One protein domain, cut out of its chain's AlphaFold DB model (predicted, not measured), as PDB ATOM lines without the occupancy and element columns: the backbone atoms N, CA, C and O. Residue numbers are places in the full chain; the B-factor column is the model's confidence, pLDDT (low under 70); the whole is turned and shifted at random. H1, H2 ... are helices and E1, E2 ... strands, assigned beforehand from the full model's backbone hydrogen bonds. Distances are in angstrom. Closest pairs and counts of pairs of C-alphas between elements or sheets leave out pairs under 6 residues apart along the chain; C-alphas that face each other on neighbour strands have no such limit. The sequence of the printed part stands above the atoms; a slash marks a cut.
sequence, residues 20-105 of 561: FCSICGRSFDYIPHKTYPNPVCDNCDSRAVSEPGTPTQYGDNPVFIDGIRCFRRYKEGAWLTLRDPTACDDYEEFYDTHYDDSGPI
ATOM      1  N   PHE A  20       6.156  43.314  26.354       71.38
ATOM      2  CA  PHE A  20       7.619  43.380  26.342       71.38
ATOM      3  C   PHE A  20       8.314  42.075  25.928       71.38
ATOM      4  O   PHE A  20       7.893  40.978  26.300       71.38
ATOM      5  N   CYS A  21       9.433  42.205  25.211       75.50
ATOM      6  CA  CYS A  21      10.338  41.105  24.885       75.50
ATOM      7  C   CYS A  21      11.164  40.670  26.099       75.50
ATOM      8  O   CYS A  21      11.959  41.450  26.619       75.50
ATOM      9  N   SER A  22      11.076  39.393  26.463       74.94
ATOM     10  CA  SER A  22      11.851  38.779  27.555       74.94
ATOM     11  C   SER A  22      13.372  38.710  27.323       74.94
ATOM     12  O   SER A  22      14.100  38.298  28.224       74.94
ATOM     13  N   ILE A  23      13.853  39.110  26.136       71.88
ATOM     14  CA  ILE A  23      15.280  39.198  25.772       71.88
ATOM     15  C   ILE A  23      15.774  40.649  25.689       71.88
ATOM     16  O   ILE A  23      16.900  40.919  26.083       71.88
ATOM     17  N   CYS A  24      14.967  41.598  25.191       69.75
ATOM     18  CA  CYS A  24      15.426  42.982  24.952       69.75
ATOM     19  C   CYS A  24      14.541  44.094  25.535       69.75
ATOM     20  O   CYS A  24      14.760  45.263  25.228       69.75
ATOM     21  N   GLY A  25      13.500  43.762  26.300       70.75
ATOM     22  CA  GLY A  25      12.609  44.720  26.966       70.75
ATOM     23  C   GLY A  25      11.712  45.564  26.053       70.75
ATOM     24  O   GLY A  25      10.762  46.163  26.543       70.75
ATOM     25  N   ARG A  26      11.950  45.603  24.736       70.56
ATOM     26  CA  ARG A  26      11.138  46.390  23.791       70.56
ATOM     27  C   ARG A  26       9.684  45.922  23.782       70.56
ATOM     28  O   ARG A  26       9.432  44.717  23.718       70.56
ATOM     29  N   SER A  27       8.755  46.880  23.776       69.00
ATOM     30  CA  SER A  27       7.338  46.620  23.509       69.00
ATOM     31  C   SER A  27       7.137  46.166  22.057       69.00
ATOM     32  O   SER A  27       7.830  46.640  21.155       69.00
ATOM     33  N   PHE A  28       6.191  45.262  21.827       62.50
ATOM     34  CA  PHE A  28       5.762  44.796  20.510       62.50
ATOM     35  C   PHE A  28       4.249  44.506  20.515       62.50
ATOM     36  O   PHE A  28       3.673  44.202  21.554       62.50
ATOM     37  N   ASP A  29       3.602  44.530  19.348       56.34
ATOM     38  CA  ASP A  29       2.128  44.478  19.279       56.34
ATOM     39  C   ASP A  29       1.549  43.074  18.999       56.34
ATOM     40  O   ASP A  29       0.337  42.880  19.004       56.34
ATOM     41  N   TYR A  30       2.401  42.087  18.691       56.81
ATOM     42  CA  TYR A  30       1.988  40.879  17.956       56.81
ATOM     43  C   TYR A  30       1.738  39.601  18.775       56.81
ATOM     44  O   TYR A  30       1.082  38.690  18.266       56.81
ATOM     45  N   ILE A  31       2.251  39.485  20.005       58.62
ATOM     46  CA  ILE A  31       2.114  38.261  20.819       58.62
ATOM     47  C   ILE A  31       1.433  38.610  22.150       58.62
ATOM     48  O   ILE A  31       2.057  39.251  22.993       58.62
ATOM     49  N   PRO A  32       0.181  38.180  22.390       58.12
ATOM     50  CA  PRO A  32      -0.523  38.525  23.618       58.12
ATOM     51  C   PRO A  32       0.094  37.811  24.820       58.12
ATOM     52  O   PRO A  32      -0.048  36.589  24.944       58.12
ATOM     53  N   HIS A  33       0.699  38.579  25.740       57.16
ATOM     54  CA  HIS A  33       1.243  38.068  27.012       57.16
ATOM     55  C   HIS A  33       0.266  37.104  27.688       57.16
ATOM     56  O   HIS A  33       0.646  35.986  27.996       57.16
ATOM     57  N   LYS A  34      -1.030  37.448  27.761       58.75
ATOM     58  CA  LYS A  34      -2.089  36.618  28.379       58.75
ATOM     59  C   LYS A  34      -2.146  35.150  27.920       58.75
ATOM     60  O   LYS A  34      -2.805  34.341  28.561       58.75
ATOM     61  N   THR A  35      -1.534  34.809  26.783       67.94
ATOM     62  CA  THR A  35      -1.524  33.452  26.210       67.94
ATOM     63  C   THR A  35      -0.169  32.739  26.355       67.94
ATOM     64  O   THR A  35      -0.121  31.507  26.254       67.94
ATOM     65  N   TYR A  36       0.933  33.467  26.582       75.00
ATOM     66  CA  TYR A  36       2.289  32.912  26.526       75.00
ATOM     67  C   TYR A  36       3.254  33.546  27.546       75.00
ATOM     68  O   TYR A  36       3.345  34.772  27.611       75.00
ATOM     69  N   PRO A  37       4.011  32.741  28.312       75.12
ATOM     70  CA  PRO A  37       5.012  33.227  29.252       75.12
ATOM     71  C   PRO A  37       6.298  33.613  28.515       75.12
ATOM     72  O   PRO A  37       6.704  32.938  27.570       75.12
ATOM     73  N   ASN A  38       6.961  34.678  28.966       78.56
ATOM     74  CA  ASN A  38       8.287  35.099  28.510       78.56
ATOM     75  C   ASN A  38       8.437  35.184  26.966       78.56
ATOM     76  O   ASN A  38       9.406  34.649  26.421       78.56
ATOM     77  N   PRO A  39       7.518  35.824  26.216       82.19
ATOM     78  CA  PRO A  39       7.609  35.885  24.758       82.19
ATOM     79  C   PRO A  39       8.843  36.659  24.280       82.19
ATOM     80  O   PRO A  39       9.326  37.587  24.937       82.19
ATOM     81  N   VAL A  40       9.348  36.272  23.112       82.31
ATOM     82  CA  VAL A  40      10.506  36.873  22.445       82.31
ATOM     83  C   VAL A  40      10.049  37.516  21.137       82.31
ATOM     84  O   VAL A  40       9.292  36.910  20.383       82.31
ATOM     85  N   CYS A  41      10.497  38.742  20.855       81.88
ATOM     86  CA  CYS A  41      10.154  39.432  19.611       81.88
ATOM     87  C   CYS A  41      10.975  38.921  18.416       81.88
ATOM     88  O   CYS A  41      12.132  38.525  18.575       81.88
ATOM     89  N   ASP A  42      10.413  39.031  17.210       83.50
ATOM     90  CA  ASP A  42      11.014  38.571  15.947       83.50
ATOM     91  C   ASP A  42      12.458  39.057  15.740       83.50
ATOM     92  O   ASP A  42      13.303  38.327  15.228       83.50
ATOM     93  N   ASN A  43      12.781  40.281  16.178       83.31
ATOM     94  CA  ASN A  43      14.135  40.822  16.058       83.31
ATOM     95  C   ASN A  43      15.156  40.049  16.911       83.31
ATOM     96  O   ASN A  43      16.294  39.865  16.485       83.31
ATOM     97  N   CYS A  44      14.766  39.577  18.098       81.75
ATOM     98  CA  CYS A  44      15.619  38.721  18.927       81.75
ATOM     99  C   CYS A  44      15.610  37.278  18.420       81.75
ATOM    100  O   CYS A  44      16.671  36.674  18.296       81.75
ATOM    101  N   ASP A  45      14.446  36.759  18.022       86.12
ATOM    102  CA  ASP A  45      14.339  35.417  17.438       86.12
ATOM    103  C   ASP A  45      15.156  35.251  16.141       86.12
ATOM    104  O   ASP A  45      15.686  34.173  15.870       86.12
ATOM    105  N   SER A  46      15.360  36.332  15.380       86.00
ATOM    106  CA  SER A  46      16.210  36.329  14.181       86.00
ATOM    107  C   SER A  46      17.673  35.932  14.443       86.00
ATOM    108  O   SER A  46      18.347  35.470  13.519       86.00
ATOM    109  N   ARG A  47      18.154  36.069  15.691       86.88
ATOM    110  CA  ARG A  47      19.507  35.680  16.135       86.88
ATOM    111  C   ARG A  47      19.592  34.250  16.683       86.88
ATOM    112  O   ARG A  47      20.675  33.825  17.076       86.88
ATOM    113  N   ALA A  48      18.487  33.503  16.718       83.44
ATOM    114  CA  ALA A  48      18.453  32.181  17.333       83.44
ATOM    115  C   ALA A  48      19.385  31.168  16.644       83.44
ATOM    116  O   ALA A  48      19.326  30.940  15.429       83.44
ATOM    117  N   VAL A  49      20.191  30.487  17.455       78.06
ATOM    118  CA  VAL A  49      21.017  29.344  17.054       78.06
ATOM    119  C   VAL A  49      20.538  28.064  17.737       78.06
ATOM    120  O   VAL A  49      19.994  28.091  18.839       78.06
ATOM    121  N   SER A  50      20.732  26.921  17.085       81.19
ATOM    122  CA  SER A  50      20.571  25.607  17.711       81.19
ATOM    123  C   SER A  50      21.694  25.347  18.723       81.19
ATOM    124  O   SER A  50      22.706  26.047  18.721       81.19
ATOM    125  N   GLU A  51      21.558  24.317  19.560       71.69
ATOM    126  CA  GLU A  51      22.593  23.900  20.524       71.69
ATOM    127  C   GLU A  51      24.033  23.808  19.946       71.69
ATOM    128  O   GLU A  51      24.947  24.348  20.567       71.69
ATOM    129  N   PRO A  52      24.292  23.239  18.744       73.62
ATOM    130  CA  PRO A  52      25.619  23.284  18.110       73.62
ATOM    131  C   PRO A  52      25.996  24.646  17.477       73.62
ATOM    132  O   PRO A  52      26.888  24.700  16.630       73.62
ATOM    133  N   GLY A  53      25.321  25.744  17.829       70.62
ATOM    134  CA  GLY A  53      25.626  27.107  17.377       70.62
ATOM    135  C   GLY A  53      25.253  27.413  15.924       70.62
ATOM    136  O   GLY A  53      25.773  28.364  15.345       70.62
ATOM    137  N   THR A  54      24.385  26.613  15.293       73.31
ATOM    138  CA  THR A  54      23.981  26.837  13.893       73.31
ATOM    139  C   THR A  54      22.741  27.739  13.830       73.31
ATOM    140  O   THR A  54      21.737  27.382  14.446       73.31
ATOM    141  N   PRO A  55      22.754  28.862  13.081       83.00
ATOM    142  CA  PRO A  55      21.580  29.723  12.918       83.00
ATOM    143  C   PRO A  55      20.359  28.957  12.411       83.00
ATOM    144  O   PRO A  55      20.456  28.186  11.454       83.00
ATOM    145  N   THR A  56      19.204  29.181  13.037       77.94
ATOM    146  CA  THR A  56      17.965  28.458  12.732       77.94
ATOM    147  C   THR A  56      16.744  29.367  12.772       77.94
ATOM    148  O   THR A  56      16.635  30.273  13.594       77.94
ATOM    149  N   GLN A  57      15.783  29.088  11.893       70.88
ATOM    150  CA  GLN A  57      14.520  29.824  11.769       70.88
ATOM    151  C   GLN A  57      13.285  28.938  12.012       70.88
ATOM    152  O   GLN A  57      12.165  29.443  11.993       70.88
ATOM    153  N   TYR A  58      13.457  27.624  12.218       75.25
ATOM    154  CA  TYR A  58      12.338  26.675  12.243       75.25
ATOM    155  C   TYR A  58      12.573  25.511  13.213       75.25
ATOM    156  O   TYR A  58      13.454  24.693  12.989       75.25
ATOM    157  N   GLY A  59      11.709  25.375  14.221       63.91
ATOM    158  CA  GLY A  59      11.406  24.103  14.897       63.91
ATOM    159  C   GLY A  59      12.474  23.389  15.716       63.91
ATOM    160  O   GLY A  59      12.137  22.393  16.356       63.91
ATOM    161  N   ASP A  60      13.703  23.885  15.748       77.38
ATOM    162  CA  ASP A  60      14.713  23.410  16.688       77.38
ATOM    163  C   ASP A  60      14.332  23.785  18.128       77.38
ATOM    164  O   ASP A  60      13.797  24.867  18.378       77.38
ATOM    165  N   ASN A  61      14.610  22.874  19.061       82.38
ATOM    166  CA  ASN A  61      14.433  23.043  20.500       82.38
ATOM    167  C   ASN A  61      15.496  22.223  21.255       82.38
ATOM    168  O   ASN A  61      15.675  21.052  20.909       82.38
ATOM    169  N   PRO A  62      16.139  22.782  22.296       83.81
ATOM    170  CA  PRO A  62      16.155  24.208  22.631       83.81
ATOM    171  C   PRO A  62      16.882  25.034  21.553       83.81
ATOM    172  O   PRO A  62      17.724  24.524  20.810       83.81
ATOM    173  N   VAL A  63      16.570  26.327  21.486       85.50
ATOM    174  CA  VAL A  63      17.371  27.328  20.763       85.50
ATOM    175  C   VAL A  63      17.966  28.329  21.743       85.50
ATOM    176  O   VAL A  63      17.506  28.461  22.873       85.50
ATOM    177  N   PHE A  64      19.006  29.031  21.312       81.06
ATOM    178  CA  PHE A  64      19.733  29.998  22.120       81.06
ATOM    179  C   PHE A  64      19.775  31.336  21.386       81.06
ATOM    180  O   PHE A  64      20.123  31.386  20.207       81.06
ATOM    181  N   ILE A  65      19.412  32.411  22.079       79.06
ATOM    182  CA  ILE A  65      19.449  33.789  21.580       79.06
ATOM    183  C   ILE A  65      20.392  34.547  22.502       79.06
ATOM    184  O   ILE A  65      20.132  34.632  23.696       79.06
ATOM    185  N   ASP A  66      21.519  35.019  21.973       72.75
ATOM    186  CA  ASP A  66      22.567  35.713  22.739       72.75
ATOM    187  C   ASP A  66      23.045  34.919  23.983       72.75
ATOM    188  O   ASP A  66      23.411  35.473  25.013       72.75
ATOM    189  N   GLY A  67      23.016  33.582  23.888       62.75
ATOM    190  CA  GLY A  67      23.334  32.647  24.979       62.75
ATOM    191  C   GLY A  67      22.149  32.263  25.879       62.75
ATOM    192  O   GLY A  67      22.227  31.258  26.583       62.75
ATOM    193  N   ILE A  68      21.030  32.986  25.813       69.00
ATOM    194  CA  ILE A  68      19.821  32.735  26.608       69.00
ATOM    195  C   ILE A  68      19.013  31.590  25.980       69.00
ATOM    196  O   ILE A  68      18.629  31.653  24.807       69.00
ATOM    197  N   ARG A  69      18.730  30.536  26.760       81.25
ATOM    198  CA  ARG A  69      17.918  29.387  26.320       81.25
ATOM    199  C   ARG A  69      16.468  29.817  26.069       81.25
ATOM    200  O   ARG A  69      15.873  30.540  26.864       81.25
ATOM    201  N   CYS A  70      15.897  29.347  24.967       85.94
ATOM    202  CA  CYS A  70      14.522  29.597  24.552       85.94
ATOM    203  C   CYS A  70      13.894  28.332  23.933       85.94
ATOM    204  O   CYS A  70      14.586  27.512  23.324       85.94
ATOM    205  N   PHE A  71      12.568  28.215  24.022       87.44
ATOM    206  CA  PHE A  71      11.771  27.207  23.322       87.44
ATOM    207  C   PHE A  71      10.911  27.835  22.221       87.44
ATOM    208  O   PHE A  71      10.217  28.829  22.428       87.44
ATOM    209  N   ARG A  72      10.917  27.202  21.049       85.75
ATOM    210  CA  ARG A  72      10.099  27.511  19.876       85.75
ATOM    211  C   ARG A  72       8.892  26.583  19.774       85.75
ATOM    212  O   ARG A  72       9.020  25.361  19.822       85.75
ATOM    213  N   ARG A  73       7.712  27.144  19.521       81.06
ATOM    214  CA  ARG A  73       6.476  26.396  19.249       81.06
ATOM    215  C   ARG A  73       5.799  26.907  17.987       81.06
ATOM    216  O   ARG A  73       5.568  28.101  17.842       81.06
ATOM    217  N   TYR A  74       5.426  25.998  17.089       77.56
ATOM    218  CA  TYR A  74       4.641  26.361  15.912       77.56
ATOM    219  C   TYR A  74       3.180  26.584  16.303       77.56
ATOM    220  O   TYR A  74       2.548  25.687  16.872       77.56
ATOM    221  N   LYS A  75       2.632  27.760  15.995       70.06
ATOM    222  CA  LYS A  75       1.224  28.087  16.238       70.06
ATOM    223  C   LYS A  75       0.727  29.102  15.207       70.06
ATOM    224  O   LYS A  75       1.446  30.009  14.813       70.06
ATOM    225  N   GLU A  76      -0.495  28.886  14.718       64.44
ATOM    226  CA  GLU A  76      -1.219  29.784  13.792       64.44
ATOM    227  C   GLU A  76      -0.477  30.195  12.500       64.44
ATOM    228  O   GLU A  76      -0.856  31.150  11.831       64.44
ATOM    229  N   GLY A  77       0.524  29.415  12.080       61.59
ATOM    230  CA  GLY A  77       1.277  29.637  10.841       61.59
ATOM    231  C   GLY A  77       2.717  30.110  11.053       61.59
ATOM    232  O   GLY A  77       3.519  29.999  10.124       61.59
ATOM    233  N   ALA A  78       3.059  30.558  12.263       70.38
ATOM    234  CA  ALA A  78       4.363  31.100  12.634       70.38
ATOM    235  C   ALA A  78       5.048  30.274  13.739       70.38
ATOM    236  O   ALA A  78       4.428  29.443  14.410       70.38
ATOM    237  N   TRP A  79       6.349  30.509  13.920       76.00
ATOM    238  CA  TRP A  79       7.083  30.061  15.102       76.00
ATOM    239  C   TRP A  79       7.008  31.143  16.169       76.00
ATOM    240  O   TRP A  79       7.302  32.301  15.901       76.00
ATOM    241  N   LEU A  80       6.597  30.744  17.365       83.75
ATOM    242  CA  LEU A  80       6.594  31.573  18.554       83.75
ATOM    243  C   LEU A  80       7.741  31.133  19.459       83.75
ATOM    244  O   LEU A  80       7.831  29.945  19.774       83.75
ATOM    245  N   THR A  81       8.560  32.078  19.906       86.38
ATOM    246  CA  THR A  81       9.713  31.812  20.773       86.38
ATOM    247  C   THR A  81       9.483  32.373  22.167       86.38
ATOM    248  O   THR A  81       9.035  33.509  22.322       86.38
ATOM    249  N   LEU A  82       9.775  31.553  23.173       85.88
ATOM    250  CA  LEU A  82       9.574  31.825  24.592       85.88
ATOM    251  C   LEU A  82      10.906  31.613  25.321       85.88
ATOM    252  O   LEU A  82      11.545  30.578  25.126       85.88
ATOM    253  N   ARG A  83      11.338  32.563  26.151       84.44
ATOM    254  CA  ARG A  83      12.557  32.430  26.961       84.44
ATOM    255  C   ARG A  83      12.366  31.378  28.055       84.44
ATOM    256  O   ARG A  83      11.347  31.382  28.747       84.44
ATOM    257  N   ASP A  84      13.379  30.534  28.239       78.50
ATOM    258  CA  ASP A  84      13.496  29.567  29.333       78.50
ATOM    259  C   ASP A  84      14.561  30.017  30.354       78.50
ATOM    260  O   ASP A  84      15.754  29.770  30.172       78.50
ATOM    261  N   PRO A  85      14.138  30.668  31.448       63.66
ATOM    262  CA  PRO A  85      15.000  31.106  32.545       63.66
ATOM    263  C   PRO A  85      15.223  30.005  33.598       63.66
ATOM    264  O   PRO A  85      15.880  30.235  34.611       63.66
ATOM    265  N   THR A  86      14.633  28.823  33.407       62.62
ATOM    266  CA  THR A  86      14.652  27.698  34.353       62.62
ATOM    267  C   THR A  86      15.495  26.519  33.880       62.62
ATOM    268  O   THR A  86      15.761  25.630  34.683       62.62
ATOM    269  N   ALA A  87      15.968  26.556  32.633       71.50
ATOM    270  CA  ALA A  87      16.790  25.530  32.002       71.50
ATOM    271  C   ALA A  87      16.118  24.143  31.955       71.50
ATOM    272  O   ALA A  87      16.782  23.131  32.176       71.50
ATOM    273  N   CYS A  88      14.829  24.112  31.609       71.75
ATOM    274  CA  CYS A  88      14.042  22.893  31.414       71.75
ATOM    275  C   CYS A  88      14.675  21.976  30.350       71.75
ATOM    276  O   CYS A  88      15.215  22.454  29.344       71.75
ATOM    277  N   ASP A  89      14.590  20.665  30.565       72.25
ATOM    278  CA  ASP A  89      15.118  19.626  29.677       72.25
ATOM    279  C   ASP A  89      14.276  19.489  28.394       72.25
ATOM    280  O   ASP A  89      14.822  19.224  27.319       72.25
ATOM    281  N   ASP A  90      12.957  19.706  28.474       78.25
ATOM    282  CA  ASP A  90      12.049  19.678  27.322       78.25
ATOM    283  C   ASP A  90      10.856  20.657  27.428       78.25
ATOM    284  O   ASP A  90      10.732  21.448  28.366       78.25
ATOM    285  N   TYR A  91       9.987  20.641  26.407       79.31
ATOM    286  CA  TYR A  91       8.832  21.539  26.330       79.31
ATOM    287  C   TYR A  91       7.671  21.149  27.264       79.31
ATOM    288  O   TYR A  91       6.865  22.019  27.588       79.31
ATOM    289  N   GLU A  92       7.543  19.885  27.682       81.19
ATOM    290  CA  GLU A  92       6.530  19.492  28.674       81.19
ATOM    291  C   GLU A  92       6.929  20.041  30.050       81.19
ATOM    292  O   GLU A  92       6.120  20.714  30.684       81.19
ATOM    293  N   GLU A  93       8.199  19.902  30.447       77.94
ATOM    294  CA  GLU A  93       8.714  20.525  31.676       77.94
ATOM    295  C   GLU A  93       8.636  22.060  31.625       77.94
ATOM    296  O   GLU A  93       8.214  22.691  32.597       77.94
ATOM    297  N   PHE A  94       8.974  22.679  30.486       80.56
ATOM    298  CA  PHE A  94       8.787  24.121  30.293       80.56
ATOM    299  C   PHE A  94       7.315  24.530  30.448       80.56
ATOM    300  O   PHE A  94       7.015  25.550  31.068       80.56
ATOM    301  N   TYR A  95       6.383  23.749  29.897       81.44
ATOM    302  CA  TYR A  95       4.959  24.042  30.010       81.44
ATOM    303  C   TYR A  95       4.492  23.953  31.468       81.44
ATOM    304  O   TYR A  95       3.934  24.923  31.970       81.44
ATOM    305  N   ASP A  96       4.799  22.859  32.168       76.19
ATOM    306  CA  ASP A  96       4.417  22.653  33.573       76.19
ATOM    307  C   ASP A  96       5.100  23.648  34.538       76.19
ATOM    308  O   ASP A  96       4.586  23.924  35.621       76.19
ATOM    309  N   THR A  97       6.249  24.218  34.153       71.75
ATOM    310  CA  THR A  97       6.977  25.230  34.942       71.75
ATOM    311  C   THR A  97       6.439  26.651  34.742       71.75
ATOM    312  O   THR A  97       6.478  27.456  35.674       71.75
ATOM    313  N   HIS A  98       5.957  26.982  33.536       71.12
ATOM    314  CA  HIS A  98       5.561  28.349  33.150       71.12
ATOM    315  C   HIS A  98       4.062  28.520  32.854       71.12
ATOM    316  O   HIS A  98       3.648  29.594  32.414       71.12
ATOM    317  N   TYR A  99       3.238  27.502  33.108       75.06
ATOM    318  CA  TYR A  99       1.777  27.567  33.062       75.06
ATOM    319  C   TYR A  99       1.164  26.877  34.289       75.06
ATOM    320  O   TYR A  99       1.618  25.814  34.700       75.06
ATOM    321  N   ASP A 100       0.088  27.444  34.831       73.06
ATOM    322  CA  ASP A 100      -0.737  26.825  35.874       73.06
ATOM    323  C   ASP A 100      -2.238  26.819  35.501       73.06
ATOM    324  O   ASP A 100      -2.627  27.200  34.392       73.06
ATOM    325  N   ASP A 101      -3.099  26.379  36.428       67.12
ATOM    326  CA  ASP A 101      -4.565  26.355  36.259       67.12
ATOM    327  C   ASP A 101      -5.189  27.750  35.994       67.12
ATOM    328  O   ASP A 101      -6.344  27.838  35.569       67.12
ATOM    329  N   SER A 102      -4.449  28.837  36.244       62.78
ATOM    330  CA  SER A 102      -4.851  30.233  36.016       62.78
ATOM    331  C   SER A 102      -4.307  30.813  34.705       62.78
ATOM    332  O   SER A 102      -4.827  31.832  34.246       62.78
ATOM    333  N   GLY A 103      -3.297  30.190  34.085       61.00
ATOM    334  CA  GLY A 103      -2.731  30.603  32.798       61.00
ATOM    335  C   GLY A 103      -1.195  30.675  32.777       61.00
ATOM    336  O   GLY A 103      -0.532  29.974  33.539       61.00
ATOM    337  N   PRO A 104      -0.597  31.467  31.866       64.62
ATOM    338  CA  PRO A 104       0.854  31.621  31.775       64.62
ATOM    339  C   PRO A 104       1.442  32.440  32.935       64.62
ATOM    340  O   PRO A 104       0.907  33.477  33.329       64.62
ATOM    341  N   ILE A 105       2.601  32.012  33.428       62.09
ATOM    342  CA  ILE A 105       3.345  32.641  34.522       62.09
ATOM    343  C   ILE A 105       4.343  33.655  33.936       62.09
ATOM    344  O   ILE A 105       5.260  33.303  33.200       62.09
TER     345      ILE A 105
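AT A GLANCE: This is residues 20 to 105 of the 561 residues of the protein "Macro domain-containing protein" of Natronorubrum aibiense (UniProt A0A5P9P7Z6). Little regular structure is here: long loops surround a small three-stranded meander, each strand the antiparallel neighbour of the one before, with short helices H1 and H2 grazing it. The 86 printed residues, 29 in named elements, run H1, E1, E2, E3, H2; the class is mixed and the sheet order E1 - E2 - E3. The whole is compact, radius of gyration of the C-alphas 12.0 A, spanning 36 by 29 by 24 A.

HOW THE PARTS SIT: Look first at H1, residues 42 to 45, which only grazes the sheet and is too short for an O i to N i+4 pair. E1, residues 63 to 65, and E2, residues 68 to 75, form a hairpin; find N 65 and O 68 at 2.9 A. E2 and E3, residues 78 to 83, form another, with N 73 and O 80 at 2.8 A. H2, residues 91 to 98, only grazes the sheet, its closest C-alphas to E2 being Tyr 91 and Phe 71, 7.1 A apart; every O i to N i+4 pair in H2 is within hydrogen-bond range. H1 and H2 are apart.

IN THESE COORDINATES: Find C-alpha 42, where H1 begins, at (11.014, 38.571, 15.947); H1 measures 4.8 A, E1 6.8 A, E2 21.8 A and E3 16.6 A. H2 runs 10.2 A to C-alpha 98 at (5.561, 28.349, 33.150).

THE WHOLE: The printed part has no cut; H1 to E1 is a long link. pLDDT is under 70 at 22 residues, among them 27 to 35.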